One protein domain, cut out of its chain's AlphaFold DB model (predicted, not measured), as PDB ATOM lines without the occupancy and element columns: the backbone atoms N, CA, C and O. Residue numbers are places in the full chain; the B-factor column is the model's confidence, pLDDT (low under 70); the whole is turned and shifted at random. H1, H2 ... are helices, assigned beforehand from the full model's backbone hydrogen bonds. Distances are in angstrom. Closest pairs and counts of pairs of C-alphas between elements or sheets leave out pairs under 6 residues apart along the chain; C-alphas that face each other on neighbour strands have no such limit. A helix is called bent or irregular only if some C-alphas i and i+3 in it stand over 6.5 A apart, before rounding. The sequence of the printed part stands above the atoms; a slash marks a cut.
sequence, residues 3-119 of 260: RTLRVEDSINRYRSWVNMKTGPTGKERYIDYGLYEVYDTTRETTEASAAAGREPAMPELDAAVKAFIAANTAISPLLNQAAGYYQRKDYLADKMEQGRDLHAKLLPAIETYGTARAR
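This is residues 3 to 119 of the 260 residues of an uncharacterized protein of Rhizobiales bacterium 62-17 (UniProt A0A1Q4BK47). A rod built on a long helix, H3, bent into two arms whose lines stand at 30 degrees, with H4 folded back along it and H2 folded along its first arm, H3a; H1 lies near the middle. The 117 printed residues include four named helices, H1 to H4, and no named strand: all helix. The whole is only just compact, close to loose, with a radius of gyration of the C-alphas of 16.0 A, spanning 54 by 25 by 19 A.

Find C-alpha 3 at (26.548, -31.406, 33.772), where H1 begins, running to 14; H2 is residues 42 to 51. H3, residues 59 to 88, assigned as one helix by its hydrogen bonds, is bent: C-alphas 74 and 77 are 6.8 A apart. Its arms are H3a, 59 to 74, 22.6 A, and H3b, 77 to 88. H4, residues 97 to 119, 34.0 A, ends at (27.196, -21.095, 49.553).

H1 is close to H4 but not clearly touching; their closest C-alphas, Ile 11 and Ile 110, are 7.2 A apart. The hairpin H2 and H3a touch, closest at C-alphas 45 and 69, 6.0 A. With residues 109 to 119 alone, H4 touches H3a, closest at C-alphas 116 and 68, 4.7 A, opposite ways at a shallow tilt of 15 degrees. O i to N i+4 pairs are within hydrogen-bond range throughout H2, H3a and H3b, in 6 of 8 in H1 and 17 of 19 in H4.

The printed part has no cut; the H1 to H2 link, 27 residues, is long. Residues 3 to 4 are under pLDDT 70.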
ATOM      1  N   ARG A   3      25.770 -32.122  34.806       62.88
ATOM      2  CA  ARG A   3      26.548 -31.406  33.772       62.88
ATOM      3  C   ARG A   3      27.423 -30.280  34.332       62.88
ATOM      4  O   ARG A   3      28.492 -30.031  33.788       62.88
ATOM      5  N   THR A   4      27.034 -29.666  35.454       65.19
ATOM      6  CA  THR A   4      27.863 -28.671  36.160       65.19
ATOM      7  C   THR A   4      29.036 -29.307  36.910       65.19
ATOM      8  O   THR A   4      29.949 -28.592  37.307       65.19
ATOM      9  N   LEU A   5      29.062 -30.640  37.083       75.81
ATOM     10  CA  LEU A   5      30.243 -31.349  37.605       75.81
ATOM     11  C   LEU A   5      31.439 -31.216  36.654       75.81
ATOM     12  O   LEU A   5      32.574 -31.173  37.110       75.81
ATOM     13  N   ARG A   6      31.189 -31.034  35.349       87.06
ATOM     14  CA  ARG A   6      32.247 -30.882  34.347       87.06
ATOM     15  C   ARG A   6      33.120 -29.645  34.577       87.06
ATOM     16  O   ARG A   6      34.309 -29.686  34.273       87.06
ATOM     17  N   VAL A   7      32.548 -28.569  35.124       90.94
ATOM     18  CA  VAL A   7      33.297 -27.364  35.515       90.94
ATOM     19  C   VAL A   7      34.280 -27.706  36.631       90.94
ATOM     20  O   VAL A   7      35.474 -27.463  36.489       90.94
ATOM     21  N   GLU A   8      33.801 -28.350  37.695       89.44
ATOM     22  CA  GLU A   8      34.637 -28.775  38.822       89.44
ATOM     23  C   GLU A   8      35.723 -29.771  38.378       89.44
ATOM     24  O   GLU A   8      36.883 -29.631  38.764       89.44
ATOM     25  N   ASP A   9      35.398 -30.725  37.502       89.88
ATOM     26  CA  ASP A   9      36.371 -31.657  36.921       89.88
ATOM     27  C   ASP A   9      37.455 -30.927  36.119       89.88
ATOM     28  O   ASP A   9      38.640 -31.248  36.234       89.88
ATOM     29  N   SER A  10      37.066 -29.931  35.316       94.25
ATOM     30  CA  SER A  10      37.990 -29.131  34.509       94.25
ATOM     31  C   SER A  10      38.942 -28.312  35.385       94.25
ATOM     32  O   SER A  10      40.159 -28.362  35.197       94.25
ATOM     33  N   ILE A  11      38.409 -27.649  36.416       94.44
ATOM     34  CA  ILE A  11      39.193 -26.921  37.423       94.44
ATOM     35  C   ILE A  11      40.158 -27.871  38.138       94.44
ATOM     36  O   ILE A  11      41.334 -27.560  38.326       94.44
ATOM     37  N   ASN A  12      39.681 -29.049  38.531       92.00
ATOM     38  CA  ASN A  12      40.483 -30.045  39.225       92.00
ATOM     39  C   ASN A  12      41.588 -30.637  38.350       92.00
ATOM     40  O   ASN A  12      42.658 -30.950  38.875       92.00
ATOM     41  N   ARG A  13      41.355 -30.761  37.040       94.38
ATOM     42  CA  ARG A  13      42.394 -31.114  36.073       94.38
ATOM     43  C   ARG A  13      43.422 -30.000  35.953       94.38
ATOM     44  O   ARG A  13      44.605 -30.279  36.042       94.38
ATOM     45  N   TYR A  14      42.997 -28.747  35.840       96.00
ATOM     46  CA  TYR A  14      43.918 -27.612  35.766       96.00
ATOM     47  C   TYR A  14      44.837 -27.522  36.996       96.00
ATOM     48  O   TYR A  14      46.059 -27.423  36.880       96.00
ATOM     49  N   ARG A  15      44.256 -27.676  38.192       94.75
ATOM     50  CA  ARG A  15      44.980 -27.704  39.474       94.75
ATOM     51  C   ARG A  15      45.981 -28.857  39.602       94.75
ATOM     52  O   ARG A  15      46.852 -28.783  40.462       94.75
ATOM     53  N   SER A  16      45.843 -29.938  38.829       93.75
ATOM     54  CA  SER A  16      46.734 -31.100  38.960       93.75
ATOM     55  C   SER A  16      48.111 -30.875  38.341       93.75
ATOM     56  O   SER A  16      49.039 -31.623  38.650       93.75
ATOM     57  N   TRP A  17      48.255 -29.853  37.494       95.69
ATOM     58  CA  TRP A  17      49.494 -29.591  36.771       95.69
ATOM     59  C   TRP A  17      49.942 -28.126  36.790       95.69
ATOM     60  O   TRP A  17      51.127 -27.875  36.583       95.69
ATOM     61  N   VAL A  18      49.055 -27.172  37.101       96.50
ATOM     62  CA  VAL A  18      49.410 -25.755  37.285       96.50
ATOM     63  C   VAL A  18      49.633 -25.418  38.752       96.50
ATOM     64  O   VAL A  18      48.825 -25.746  39.623       96.50
ATOM     65  N   ASN A  19      50.699 -24.665  39.030       95.19
ATOM     66  CA  ASN A  19      50.837 -23.986  40.310       95.19
ATOM     67  C   ASN A  19      49.849 -22.815  40.369       95.19
ATOM     68  O   ASN A  19      50.063 -21.782  39.743       95.19
ATOM     69  N   MET A  20      48.780 -22.963  41.150       94.44
ATOM     70  CA  MET A  20      47.710 -21.961  41.228       94.44
ATOM     71  C   MET A  20      48.155 -20.596  41.774       94.44
ATOM     72  O   MET A  20      47.421 -19.629  41.627       94.44
ATOM     73  N   LYS A  21      49.328 -20.508  42.412       93.88
ATOM     74  CA  LYS A  21      49.869 -19.253  42.944       93.88
ATOM     75  C   LYS A  21      50.703 -18.496  41.911       93.88
ATOM     76  O   LYS A  21      50.689 -17.273  41.900       93.88
ATOM     77  N   THR A  22      51.480 -19.214  41.104       94.75
ATOM     78  CA  THR A  22      52.451 -18.608  40.173       94.75
ATOM     79  C   THR A  22      52.038 -18.711  38.709       94.75
ATOM     80  O   THR A  22      52.668 -18.087  37.863       94.75
ATOM     81  N   GLY A  23      51.009 -19.497  38.402       95.88
ATOM     82  CA  GLY A  23      50.557 -19.760  37.044       95.88
ATOM     83  C   GLY A  23      51.451 -20.718  36.254       95.88
ATOM     84  O   GLY A  23      52.424 -21.264  36.789       95.88
ATOM     85  N   PRO A  24      51.090 -20.965  34.982       96.69
ATOM     86  CA  PRO A  24      51.825 -21.841  34.083       96.69
ATOM     87  C   PRO A  24      53.083 -21.160  33.527       96.69
ATOM     88  O   PRO A  24      53.112 -19.970  33.209       96.69
ATOM     89  N   THR A  25      54.127 -21.955  33.359       95.88
ATOM     90  CA  THR A  25      55.457 -21.567  32.878       95.88
ATOM     91  C   THR A  25      55.747 -22.097  31.474       95.88
ATOM     92  O   THR A  25      56.662 -21.598  30.819       95.88
ATOM     93  N   GLY A  26      54.990 -23.095  31.003       93.81
ATOM     94  CA  GLY A  26      55.240 -23.792  29.738       93.81
ATOM     95  C   GLY A  26      56.177 -24.986  29.864       93.81
ATOM     96  O   GLY A  26      56.517 -25.602  28.859       93.81
ATOM     97  N   LYS A  27      56.608 -25.311  31.085       93.88
ATOM     98  CA  LYS A  27      57.549 -26.400  31.388       93.88
ATOM     99  C   LYS A  27      56.944 -27.458  32.311       93.88
ATOM    100  O   LYS A  27      57.657 -28.319  32.820       93.88
ATOM    101  N   GLU A  28      55.642 -27.380  32.568       96.19
ATOM    102  CA  GLU A  28      54.942 -28.312  33.439       96.19
ATOM    103  C   GLU A  28      54.961 -29.724  32.848       96.19
ATOM    104  O   GLU A  28      54.669 -29.930  31.671       96.19
ATOM    105  N   ARG A  29      55.237 -30.721  33.697       93.00
ATOM    106  CA  ARG A  29      55.297 -32.137  33.302       93.00
ATOM    107  C   ARG A  29      54.014 -32.641  32.630       93.00
ATOM    108  O   ARG A  29      54.092 -33.532  31.795       93.00
ATOM    109  N   TYR A  30      52.865 -32.101  33.027       93.88
ATOM    110  CA  TYR A  30      51.539 -32.539  32.581       93.88
ATOM    111  C   TYR A  30      50.776 -31.420  31.860       93.88
ATOM    112  O   TYR A  30      49.551 -31.355  31.916       93.88
ATOM    113  N   ILE A  31      51.497 -30.505  31.205       92.81
ATOM    114  CA  ILE A  31      50.905 -29.416  30.413       92.81
ATOM    115  C   ILE A  31      49.963 -29.918  29.308       92.81
ATOM    116  O   ILE A  31      48.982 -29.262  28.963       92.81
ATOM    117  N   ASP A  32      50.233 -31.110  28.780       89.06
ATOM    118  CA  ASP A  32      49.427 -31.809  27.782       89.06
ATOM    119  C   ASP A  32      48.068 -32.279  28.320       89.06
ATOM    120  O   ASP A  32      47.157 -32.551  27.537       89.06
ATOM    121  N   TYR A  33      47.889 -32.336  29.645       91.56
ATOM    122  CA  TYR A  33      46.579 -32.599  30.230       91.56
ATOM    123  C   TYR A  33      45.611 -31.457  29.913       91.56
ATOM    124  O   TYR A  33      44.431 -31.717  29.681       91.56
ATOM    125  N   GLY A  34      46.088 -30.211  29.903       92.81
ATOM    126  CA  GLY A  34      45.251 -29.043  29.665       92.81
ATOM    127  C   GLY A  34      44.036 -28.995  30.598       92.81
ATOM    128  O   GLY A  34      44.129 -29.267  31.799       92.81
ATOM    129  N   LEU A  35      42.882 -28.646  30.033       94.75
ATOM    130  CA  LEU A  35      41.600 -28.579  30.729       94.75
ATOM    131  C   LEU A  35      40.556 -29.420  29.995       94.75
ATOM    132  O   LEU A  35      40.752 -29.837  28.855       94.75
ATOM    133  N   TYR A  36      39.437 -29.682  30.661       93.06
ATOM    134  CA  TYR A  36      38.272 -30.233  29.988       93.06
ATOM    135  C   TYR A  36      37.404 -29.113  29.418       93.06
ATOM    136  O   TYR A  36      37.106 -28.147  30.122       93.06
ATOM    137  N   GLU A  37      36.921 -29.298  28.191       91.81
ATOM    138  CA  GLU A  37      35.783 -28.524  27.705       91.81
ATOM    139  C   GLU A  37      34.553 -28.797  28.575       91.81
ATOM    140  O   GLU A  37      34.299 -29.931  29.023       91.81
ATOM    141  N   VAL A  38      33.806 -27.727  28.823       91.56
ATOM    142  CA  VAL A  38      32.584 -27.718  29.614       91.56
ATOM    143  C   VAL A  38      31.373 -27.533  28.707       91.56
ATOM    144  O   VAL A  38      31.423 -26.842  27.690       91.56
ATOM    145  N   TYR A  39      30.274 -28.185  29.083       86.31
ATOM    146  CA  TYR A  39      29.028 -28.144  28.326       86.31
ATOM    147  C   TYR A  39      28.342 -26.786  28.440       86.31
ATOM    148  O   TYR A  39      28.413 -26.132  29.481       86.31
ATOM    149  N   ASP A  40      27.573 -26.434  27.411       82.19
ATOM    150  CA  ASP A  40      26.534 -25.426  27.563       82.19
ATOM    151  C   ASP A  40      25.508 -25.904  28.606       82.19
ATOM    152  O   ASP A  40      24.997 -27.028  28.539       82.19
ATOM    153  N   THR A  41      25.264 -25.052  29.599       83.00
ATOM    154  CA  THR A  41      24.331 -25.282  30.713       83.00
ATOM    155  C   THR A  41      23.235 -24.215  30.770       83.00
ATOM    156  O   THR A  41      22.560 -24.062  31.789       83.00
ATOM    157  N   THR A  42      23.031 -23.462  29.683       82.38
ATOM    158  CA  THR A  42      22.050 -22.367  29.601       82.38
ATOM    159  C   THR A  42      20.633 -22.844  29.924       82.38
ATOM    160  O   THR A  42      19.907 -22.190  30.673       82.38
ATOM    161  N   ARG A  43      20.237 -24.025  29.433       84.31
ATOM    162  CA  ARG A  43      18.914 -24.591  29.731       84.31
ATOM    163  C   ARG A  43      18.761 -24.898  31.222       84.31
ATOM    164  O   ARG A  43      17.810 -24.447  31.850       84.31
ATOM    165  N   GLU A  44      19.712 -25.627  31.801       83.19
ATOM    166  CA  GLU A  44      19.682 -26.026  33.210       83.19
ATOM    167  C   GLU A  44      19.729 -24.813  34.155       83.19
ATOM    168  O   GLU A  44      19.045 -24.794  35.177       83.19
ATOM    169  N   THR A  45      20.514 -23.790  33.816       83.62
ATOM    170  CA  THR A  45      20.595 -22.540  34.589       83.62
ATOM    171  C   THR A  45      19.320 -21.702  34.468       83.62
ATOM    172  O   THR A  45      18.897 -21.098  35.454       83.62
ATOM    173  N   THR A  46      18.649 -21.720  33.314       84.56
ATOM    174  CA  THR A  46      17.334 -21.081  33.136       84.56
ATOM    175  C   THR A  46      16.270 -21.759  33.997       84.56
ATOM    176  O   THR A  46      15.555 -21.090  34.739       84.56
ATOM    177  N   GLU A  47      16.204 -23.093  33.964       86.62
ATOM    178  CA  GLU A  47      15.266 -23.875  34.778       86.62
ATOM    179  C   GLU A  47      15.496 -23.656  36.280       86.62
ATOM    180  O   GLU A  47      14.546 -23.414  37.026       86.62
ATOM    181  N   ALA A  48      16.756 -23.675  36.724       83.75
ATOM    182  CA  ALA A  48      17.111 -23.417  38.118       83.75
ATOM    183  C   ALA A  48      16.777 -21.979  38.550       83.75
ATOM    184  O   ALA A  48      16.263 -21.779  39.649       83.75
ATOM    185  N   SER A  49      16.997 -20.986  37.682       83.94
ATOM    186  CA  SER A  49      16.620 -19.592  37.955       83.94
ATOM    187  C   SER A  49      15.108 -19.421  38.083       83.94
ATOM    188  O   SER A  49      14.647 -18.710  38.970       83.94
ATOM    189  N   ALA A  50      14.334 -20.095  37.228       85.00
ATOM    190  CA  ALA A  50      12.876 -20.071  37.285       85.00
ATOM    191  C   ALA A  50      12.324 -20.783  38.533       85.00
ATOM    192  O   ALA A  50      11.256 -20.426  39.026       85.00
ATOM    193  N   ALA A  51      13.033 -21.794  39.045       84.25
ATOM    194  CA  ALA A  51      12.690 -22.445  40.305       84.25
ATOM    195  C   ALA A  51      13.002 -21.561  41.526       84.25
ATOM    196  O   ALA A  51      12.207 -21.548  42.461       84.25
ATOM    197  N   ALA A  52      14.093 -20.782  41.483       78.25
ATOM    198  CA  ALA A  52      14.576 -19.876  42.541       78.25
ATOM    199  C   ALA A  52      13.720 -18.599  42.751       78.25
ATOM    200  O   ALA A  52      14.226 -17.503  43.019       78.25
ATOM    201  N   GLY A  53      12.414 -18.722  42.537       74.25
ATOM    202  CA  GLY A  53      11.411 -17.673  42.717       74.25
ATOM    203  C   GLY A  53       9.990 -18.225  42.822       74.25
ATOM    204  O   GLY A  53       9.032 -17.474  42.661       74.25
ATOM    205  N   ARG A  54       9.844 -19.540  43.032       84.88
ATOM    206  CA  ARG A  54       8.553 -20.182  43.290       84.88
ATOM    207  C   ARG A  54       8.251 -20.157  44.781       84.88
ATOM    208  O   ARG A  54       9.160 -20.187  45.601       84.88
ATOM    209  N   GLU A  55       6.966 -20.165  45.111       80.56
ATOM    210  CA  GLU A  55       6.519 -20.315  46.492       80.56
ATOM    211  C   GLU A  55       6.676 -21.771  46.983       80.56
ATOM    212  O   GLU A  55       6.471 -22.704  46.195       80.56
ATOM    213  N   PRO A  56       6.975 -21.988  48.279       85.19
ATOM    214  CA  PRO A  56       7.297 -20.967  49.278       85.19
ATOM    215  C   PRO A  56       8.676 -20.334  49.030       85.19
ATOM    216  O   PRO A  56       9.640 -21.047  48.755       85.19
ATOM    217  N   ALA A  57       8.768 -19.006  49.143       87.38
ATOM    218  CA  ALA A  57      10.029 -18.290  48.946       87.38
ATOM    219  C   ALA A  57      11.128 -18.768  49.917       87.38
ATOM    220  O   ALA A  57      10.903 -18.884  51.125       87.38
ATOM    221  N   MET A  58      12.346 -18.973  49.401       92.44
ATOM    222  CA  MET A  58      13.525 -19.364  50.185       92.44
ATOM    223  C   MET A  58      14.660 -18.360  49.928       92.44
ATOM    224  O   MET A  58      15.623 -18.693  49.239       92.44
ATOM    225  N   PRO A  59      14.589 -17.128  50.474       91.75
ATOM    226  CA  PRO A  59      15.397 -15.997  50.004       91.75
ATOM    227  C   PRO A  59      16.908 -16.251  49.962       91.75
ATOM    228  O   PRO A  59      17.569 -15.889  48.991       91.75
ATOM    229  N   GLU A  60      17.459 -16.908  50.988       92.69
ATOM    230  CA  GLU A  60      18.889 -17.235  51.038       92.69
ATOM    231  C   GLU A  60      19.286 -18.304  50.017       92.69
ATOM    232  O   GLU A  60      20.335 -18.186  49.376       92.69
ATOM    233  N   LEU A  61      18.450 -19.329  49.827       93.38
ATOM    234  CA  LEU A  61      18.674 -20.350  48.807       93.38
ATOM    235  C   LEU A  61      18.545 -19.750  47.406       93.38
ATOM    236  O   LEU A  61      19.422 -19.965  46.572       93.38
ATOM    237  N   ASP A  62      17.516 -18.943  47.170       93.19
ATOM    238  CA  ASP A  62      17.263 -18.287  45.891       93.19
ATOM    239  C   ASP A  62      18.420 -17.356  45.507       93.19
ATOM    240  O   ASP A  62      18.910 -17.384  44.373       93.19
ATOM    241  N   ALA A  63      18.916 -16.563  46.463       93.81
ATOM    242  CA  ALA A  63      20.086 -15.713  46.268       93.81
ATOM    243  C   ALA A  63      21.354 -16.536  45.987       93.81
ATOM    244  O   ALA A  63      22.122 -16.200  45.082       93.81
ATOM    245  N   ALA A  64      21.573 -17.630  46.724       94.44
ATOM    246  CA  ALA A  64      22.739 -18.488  46.537       94.44
ATOM    247  C   ALA A  64      22.721 -19.221  45.184       94.44
ATOM    248  O   ALA A  64      23.754 -19.298  44.516       94.44
ATOM    249  N   VAL A  65      21.555 -19.701  44.741       92.88
ATOM    250  CA  VAL A  65      21.362 -20.312  43.418       92.88
ATOM    251  C   VAL A  65      21.655 -19.297  42.314       92.88
ATOM    252  O   VAL A  65      22.423 -19.602  41.402       92.88
ATOM    253  N   LYS A  66      21.127 -18.070  42.414       93.38
ATOM    254  CA  LYS A  66      21.401 -16.997  41.439       93.38
ATOM    255  C   LYS A  66      22.892 -16.662  41.359       93.38
ATOM    256  O   LYS A  66      23.439 -16.565  40.260       93.38
ATOM    257  N   ALA A  67      23.569 -16.545  42.503       94.88
ATOM    258  CA  ALA A  67      25.008 -16.294  42.552       94.88
ATOM    259  C   ALA A  67      25.822 -17.439  41.923       94.88
ATOM    260  O   ALA A  67      26.752 -17.189  41.156       94.88
ATOM    261  N   PHE A  68      25.454 -18.694  42.201       93.44
ATOM    262  CA  PHE A  68      26.100 -19.859  41.595       93.44
ATOM    263  C   PHE A  68      25.912 -19.898  40.076       93.44
ATOM    264  O   PHE A  68      26.877 -20.133  39.351       93.44
ATOM    265  N   ILE A  69      24.701 -19.619  39.588       92.69
ATOM    266  CA  ILE A  69      24.407 -19.554  38.153       92.69
ATOM    267  C   ILE A  69      25.267 -18.483  37.478       92.69
ATOM    268  O   ILE A  69      25.922 -18.780  36.482       92.69
ATOM    269  N   ALA A  70      25.338 -17.276  38.048       93.69
ATOM    270  CA  ALA A  70      26.172 -16.203  37.514       93.69
ATOM    271  C   ALA A  70      27.656 -16.607  37.441       93.69
ATOM    272  O   ALA A  70      28.295 -16.433  36.402       93.69
ATOM    273  N   ALA A  71      28.193 -17.210  38.507       94.94
ATOM    274  CA  ALA A  71      29.581 -17.662  38.544       94.94
ATOM    275  C   ALA A  71      29.861 -18.793  37.535       94.94
ATOM    276  O   ALA A  71      30.879 -18.767  36.842       94.94
ATOM    277  N   ASN A  72      28.949 -19.763  37.408       92.69
ATOM    278  CA  ASN A  72      29.052 -20.866  36.451       92.69
ATOM    279  C   ASN A  72      29.015 -20.368  34.996       92.69
ATOM    280  O   ASN A  72      29.814 -20.811  34.168       92.69
ATOM    281  N   THR A  73      28.130 -19.419  34.688       91.94
ATOM    282  CA  THR A  73      28.043 -18.799  33.359       91.94
ATOM    283  C   THR A  73      29.309 -18.009  33.028       91.94
ATOM    284  O   THR A  73      29.812 -18.109  31.912       91.94
ATOM    285  N   ALA A  74      29.874 -17.282  33.997       94.06
ATOM    286  CA  ALA A  74      31.078 -16.480  33.790       94.06
ATOM    287  C   ALA A  74      32.348 -17.325  33.563       94.06
ATOM    288  O   ALA A  74      33.162 -16.994  32.702       94.06
ATOM    289  N   ILE A  75      32.532 -18.419  34.312       95.38
ATOM    290  CA  ILE A  75      33.749 -19.245  34.218       95.38
ATOM    291  C   ILE A  75      33.763 -20.169  32.989       95.38
ATOM    292  O   ILE A  75      34.831 -20.473  32.456       95.38
ATOM    293  N   SER A  76      32.594 -20.606  32.513       94.00
ATOM    294  CA  SER A  76      32.483 -21.581  31.418       94.00
ATOM    295  C   SER A  76      33.233 -21.195  30.131       94.00
ATOM    296  O   SER A  76      34.032 -22.009  29.656       94.00
ATOM    297  N   PRO A  77      33.072 -19.980  29.564       95.06
ATOM    298  CA  PRO A  77      33.814 -19.592  28.364       95.06
ATOM    299  C   PRO A  77      35.328 -19.512  28.596       95.06
ATOM    300  O   PRO A  77      36.091 -19.862  27.699       95.06
ATOM    301  N   LEU A  78      35.779 -19.120  29.795       96.94
ATOM    302  CA  LEU A  78      37.209 -19.068  30.126       96.94
ATOM    303  C   LEU A  78      37.831 -20.468  30.135       96.94
ATOM    304  O   LEU A  78      38.930 -20.660  29.612       96.94
ATOM    305  N   LEU A  79      37.119 -21.457  30.686       96.75
ATOM    306  CA  LEU A  79      37.563 -22.852  30.681       96.75
ATOM    307  C   LEU A  79      37.646 -23.409  29.262       96.75
ATOM    308  O   LEU A  79      38.638 -24.054  28.934       96.75
ATOM    309  N   ASN A  80      36.661 -23.120  28.409       96.62
ATOM    310  CA  ASN A  80      36.676 -23.563  27.012       96.62
ATOM    311  C   ASN A  80      37.788 -22.880  26.202       96.62
ATOM    312  O   ASN A  80      38.484 -23.542  25.432       96.62
ATOM    313  N   GLN A  81      38.025 -21.583  26.424       97.12
ATOM    314  CA  GLN A  81      39.139 -20.869  25.797       97.12
ATOM    315  C   GLN A  81      40.488 -21.484  26.193       97.12
ATOM    316  O   GLN A  81      41.336 -21.725  25.332       97.12
ATOM    317  N   ALA A  82      40.677 -21.773  27.482       97.50
ATOM    318  CA  ALA A  82      41.898 -22.395  27.970       97.50
ATOM    319  C   ALA A  82      42.050 -23.841  27.484       97.50
ATOM    320  O   ALA A  82      43.136 -24.222  27.053       97.50
ATOM    321  N   ALA A  83      40.975 -24.634  27.486       97.12
ATOM    322  CA  ALA A  83      40.982 -25.991  26.946       97.12
ATOM    323  C   ALA A  83      41.466 -26.000  25.487       97.12
ATOM    324  O   ALA A  83      42.413 -26.719  25.168       97.12
ATOM    325  N   GLY A  84      40.910 -25.124  24.642       97.62
ATOM    326  CA  GLY A  84      41.329 -24.986  23.247       97.62
ATOM    327  C   GLY A  84      42.788 -24.540  23.086       97.62
ATOM    328  O   GLY A  84      43.503 -25.093  22.253       97.62
ATOM    329  N   TYR A  85      43.252 -23.584  23.900       97.88
ATOM    330  CA  TYR A  85      44.645 -23.111  23.896       97.88
ATOM    331  C   TYR A  85      45.649 -24.246  24.157       97.88
ATOM    332  O   TYR A  85      46.587 -24.457  23.383       97.88
ATOM    333  N   TYR A  86      45.432 -25.026  25.221       97.31
ATOM    334  CA  TYR A  86      46.327 -26.137  25.559       97.31
ATOM    335  C   TYR A  86      46.195 -27.309  24.584       97.31
ATOM    336  O   TYR A  86      47.204 -27.935  24.257       97.31
ATOM    337  N   GLN A  87      44.992 -27.572  24.061       96.38
ATOM    338  CA  GLN A  87      44.762 -28.614  23.059       96.38
ATOM    339  C   GLN A  87      45.517 -28.338  21.753       96.38
ATOM    340  O   GLN A  87      46.143 -29.248  21.208       96.38
ATOM    341  N   ARG A  88      45.494 -27.093  21.261       96.94
ATOM    342  CA  ARG A  88      46.240 -26.690  20.055       96.94
ATOM    343  C   ARG A  88      47.741 -26.547  20.284       96.94
ATOM    344  O   ARG A  88      48.497 -26.449  19.324       96.94
ATOM    345  N   LYS A  89      48.179 -26.588  21.545       97.00
ATOM    346  CA  LYS A  89      49.563 -26.347  21.961       97.00
ATOM    347  C   LYS A  89      50.081 -24.972  21.545       97.00
ATOM    348  O   LYS A  89      51.277 -24.809  21.307       97.00
ATOM    349  N   ASP A  90      49.201 -23.975  21.523       97.50
ATOM    350  CA  ASP A  90      49.545 -22.592  21.167       97.50
ATOM    351  C   ASP A  90      50.652 -22.031  22.086       97.50
ATOM    352  O   ASP A  90      51.454 -21.200  21.665       97.50
ATOM    353  N   TYR A  91      50.790 -22.593  23.296       96.31
ATOM    354  CA  TYR A  91      51.881 -22.307  24.230       96.31
ATOM    355  C   TYR A  91      53.298 -22.534  23.688       96.31
ATOM    356  O   TYR A  91      54.258 -21.953  24.198       96.31
ATOM    357  N   LEU A  92      53.453 -23.394  22.677       95.75
ATOM    358  CA  LEU A  92      54.735 -23.614  22.005       95.75
ATOM    359  C   LEU A  92      55.099 -22.440  21.092       95.75
ATOM    360  O   LEU A  92      56.281 -22.144  20.922       95.75
ATOM    361  N   ALA A  93      54.095 -21.778  20.515       97.44
ATOM    362  CA  ALA A  93      54.276 -20.668  19.589       97.44
ATOM    363  C   ALA A  93      54.431 -19.331  20.327       97.44
ATOM    364  O   ALA A  93      55.318 -18.546  19.997       97.44
ATOM    365  N   ASP A  94      53.611 -19.091  21.352       97.62
ATOM    366  CA  ASP A  94      53.563 -17.818  22.088       97.62
ATOM    367  C   ASP A  94      54.444 -17.795  23.355       97.62
ATOM    368  O   ASP A  94      54.430 -16.836  24.124       97.62
ATOM    369  N   LYS A  95      55.198 -18.872  23.616       96.75
ATOM    370  CA  LYS A  95      56.044 -19.023  24.813       96.75
ATOM    371  C   LYS A  95      55.265 -18.821  26.128       96.75
ATOM    372  O   LYS A  95      55.774 -18.214  27.082       96.75
ATOM    373  N   MET A  96      54.051 -19.371  26.195       97.00
ATOM    374  CA  MET A  96      53.136 -19.334  27.344       97.00
ATOM    375  C   MET A  96      52.576 -17.934  27.662       97.00
ATOM    376  O   MET A  96      52.166 -17.674  28.791       97.00
ATOM    377  N   GLU A  97      52.573 -17.002  26.709       98.06
ATOM    378  CA  GLU A  97      52.009 -15.662  26.918       98.06
ATOM    379  C   GLU A  97      50.501 -15.721  27.187       98.06
ATOM    380  O   GLU A  97      50.057 -15.371  28.283       98.06
ATOM    381  N   GLN A  98      49.721 -16.287  26.264       97.19
ATOM    382  CA  GLN A  98      48.274 -16.390  26.429       97.19
ATOM    383  C   GLN A  98      47.901 -17.300  27.606       97.19
ATOM    384  O   GLN A  98      46.908 -17.053  28.286       97.19
ATOM    385  N   GLY A  99      48.688 -18.338  27.897       97.19
ATOM    386  CA  GLY A  99      48.445 -19.197  29.055       97.19
ATOM    387  C   GLY A  99      48.607 -18.471  30.394       97.19
ATOM    388  O   GLY A  99      47.833 -18.732  31.318       97.19
ATOM    389  N   ARG A 100      49.555 -17.527  30.503       98.25
ATOM    390  CA  ARG A 100      49.683 -16.645  31.678       98.25
ATOM    391  C   ARG A 100      48.495 -15.689  31.791       98.25
ATOM    392  O   ARG A 100      47.928 -15.564  32.877       98.25
ATOM    393  N   ASP A 101      48.054 -15.106  30.681       98.12
ATOM    394  CA  ASP A 101      46.876 -14.226  30.656       98.12
ATOM    395  C   ASP A 101      45.584 -14.968  31.017       98.12
ATOM    396  O   ASP A 101      44.745 -14.468  31.772       98.12
ATOM    397  N   LEU A 102      45.417 -16.187  30.498       98.12
ATOM    398  CA  LEU A 102      44.304 -17.067  30.838       98.12
ATOM    399  C   LEU A 102      44.337 -17.432  32.317       98.12
ATOM    400  O   LEU A 102      43.291 -17.403  32.958       98.12
ATOM    401  N   HIS A 103      45.511 -17.728  32.880       98.19
ATOM    402  CA  HIS A 103      45.649 -18.010  34.306       98.19
ATOM    403  C   HIS A 103      45.203 -16.828  35.175       98.19
ATOM    404  O   HIS A 103      44.415 -17.019  36.102       98.19
ATOM    405  N   ALA A 104      45.641 -15.610  34.840       98.06
ATOM    406  CA  ALA A 104      45.267 -14.395  35.564       98.06
ATOM    407  C   ALA A 104      43.745 -14.157  35.581       98.06
ATOM    408  O   ALA A 104      43.212 -13.640  36.560       98.06
ATOM    409  N   LYS A 105      43.030 -14.576  34.527       98.00
ATOM    410  CA  LYS A 105      41.561 -14.509  34.442       98.00
ATOM    411  C   LYS A 105      40.872 -15.693  35.126       98.00
ATOM    412  O   LYS A 105      39.844 -15.522  35.776       98.00
ATOM    413  N   LEU A 106      41.422 -16.898  34.974       97.50
ATOM    414  CA  LEU A 106      40.850 -18.131  35.511       97.50
ATOM    415  C   LEU A 106      40.920 -18.184  37.032       97.50
ATOM    416  O   LEU A 106      39.953 -18.617  37.646       97.50
ATOM    417  N   LEU A 107      42.027 -17.758  37.643       96.38
ATOM    418  CA  LEU A 107      42.215 -17.852  39.090       96.38
ATOM    419  C   LEU A 107      41.072 -17.184  39.892       96.38
ATOM    420  O   LEU A 107      40.406 -17.900  40.644       96.38
ATOM    421  N   PRO A 108      40.746 -15.889  39.694       97.25
ATOM    422  CA  PRO A 108      39.634 -15.259  40.412       97.25
ATOM    423  C   PRO A 108      38.263 -15.847  40.037       97.25
ATOM    424  O   PRO A 108      37.366 -15.932  40.881       97.25
ATOM    425  N   ALA A 109      38.077 -16.303  38.791       97.25
ATOM    426  CA  ALA A 109      36.834 -16.953  38.373       97.25
ATOM    427  C   ALA A 109      36.628 -18.307  39.079       97.25
ATOM    428  O   ALA A 109      35.515 -18.616  39.506       97.25
ATOM    429  N   ILE A 110      37.699 -19.086  39.258       95.75
ATOM    430  CA  ILE A 110      37.708 -20.356  39.999       95.75
ATOM    431  C   ILE A 110      37.342 -20.126  41.469       95.75
ATOM    432  O   ILE A 110      36.546 -20.883  42.025       95.75
ATOM    433  N   GLU A 111      37.899 -19.091  42.099       94.75
ATOM    434  CA  GLU A 111      37.588 -18.734  43.490       94.75
ATOM    435  C   GLU A 111      36.130 -18.290  43.651       94.75
ATOM    436  O   GLU A 111      35.430 -18.749  44.561       94.75
ATOM    437  N   THR A 112      35.642 -17.463  42.723       96.44
ATOM    438  CA  THR A 112      34.247 -17.001  42.699       96.44
ATOM    439  C   THR A 112      33.283 -18.176  42.526       96.44
ATOM    440  O   THR A 112      32.318 -18.303  43.282       96.44
ATOM    441  N   TYR A 113      33.569 -19.078  41.580       94.44
ATOM    442  CA  TYR A 113      32.792 -20.298  41.358       94.44
ATOM    443  C   TYR A 113      32.756 -21.186  42.604       94.44
ATOM    444  O   TYR A 113      31.675 -21.578  43.047       94.44
ATOM    445  N   GLY A 114      33.919 -21.470  43.200       91.38
ATOM    446  CA  GLY A 114      34.015 -22.309  44.395       91.38
ATOM    447  C   GLY A 114      33.242 -21.728  45.579       91.38
ATOM    448  O   GLY A 114      32.486 -22.446  46.233       91.38
ATOM    449  N   THR A 115      33.359 -20.418  45.807       93.06
ATOM    450  CA  THR A 115      32.626 -19.708  46.867       93.06
ATOM    451  C   THR A 115      31.116 -19.770  46.650       93.06
ATOM    452  O   THR A 115      30.368 -20.131  47.561       93.06
ATOM    453  N   ALA A 116      30.653 -19.458  45.436       94.50
ATOM    454  CA  ALA A 116      29.230 -19.462  45.115       94.50
ATOM    455  C   ALA A 116      28.629 -20.871  45.223       94.50
ATOM    456  O   ALA A 116      27.539 -21.044  45.770       94.50
ATOM    457  N   ARG A 117      29.371 -21.891  44.775       90.94
ATOM    458  CA  ARG A 117      28.976 -23.294  44.899       90.94
ATOM    459  C   ARG A 117      28.838 -23.715  46.360       90.94
ATOM    460  O   ARG A 117      27.801 -24.259  46.730       90.94
ATOM    461  N   ALA A 118      29.843 -23.431  47.188       88.88
ATOM    462  CA  ALA A 118      29.817 -23.772  48.608       88.88
ATOM    463  C   ALA A 118      28.641 -23.094  49.334       88.88
ATOM    464  O   ALA A 118      27.954 -23.739  50.129       88.88
ATOM    465  N   ARG A 119      28.359 -21.820  49.016       92.50
ATOM    466  CA  ARG A 119      27.196 -21.095  49.553       92.50
ATOM    467  C   ARG A 119      25.879 -21.748  49.136       92.50
ATOM    468  O   ARG A 119      25.010 -21.939  49.982       92.50
TER     469      ARG A 119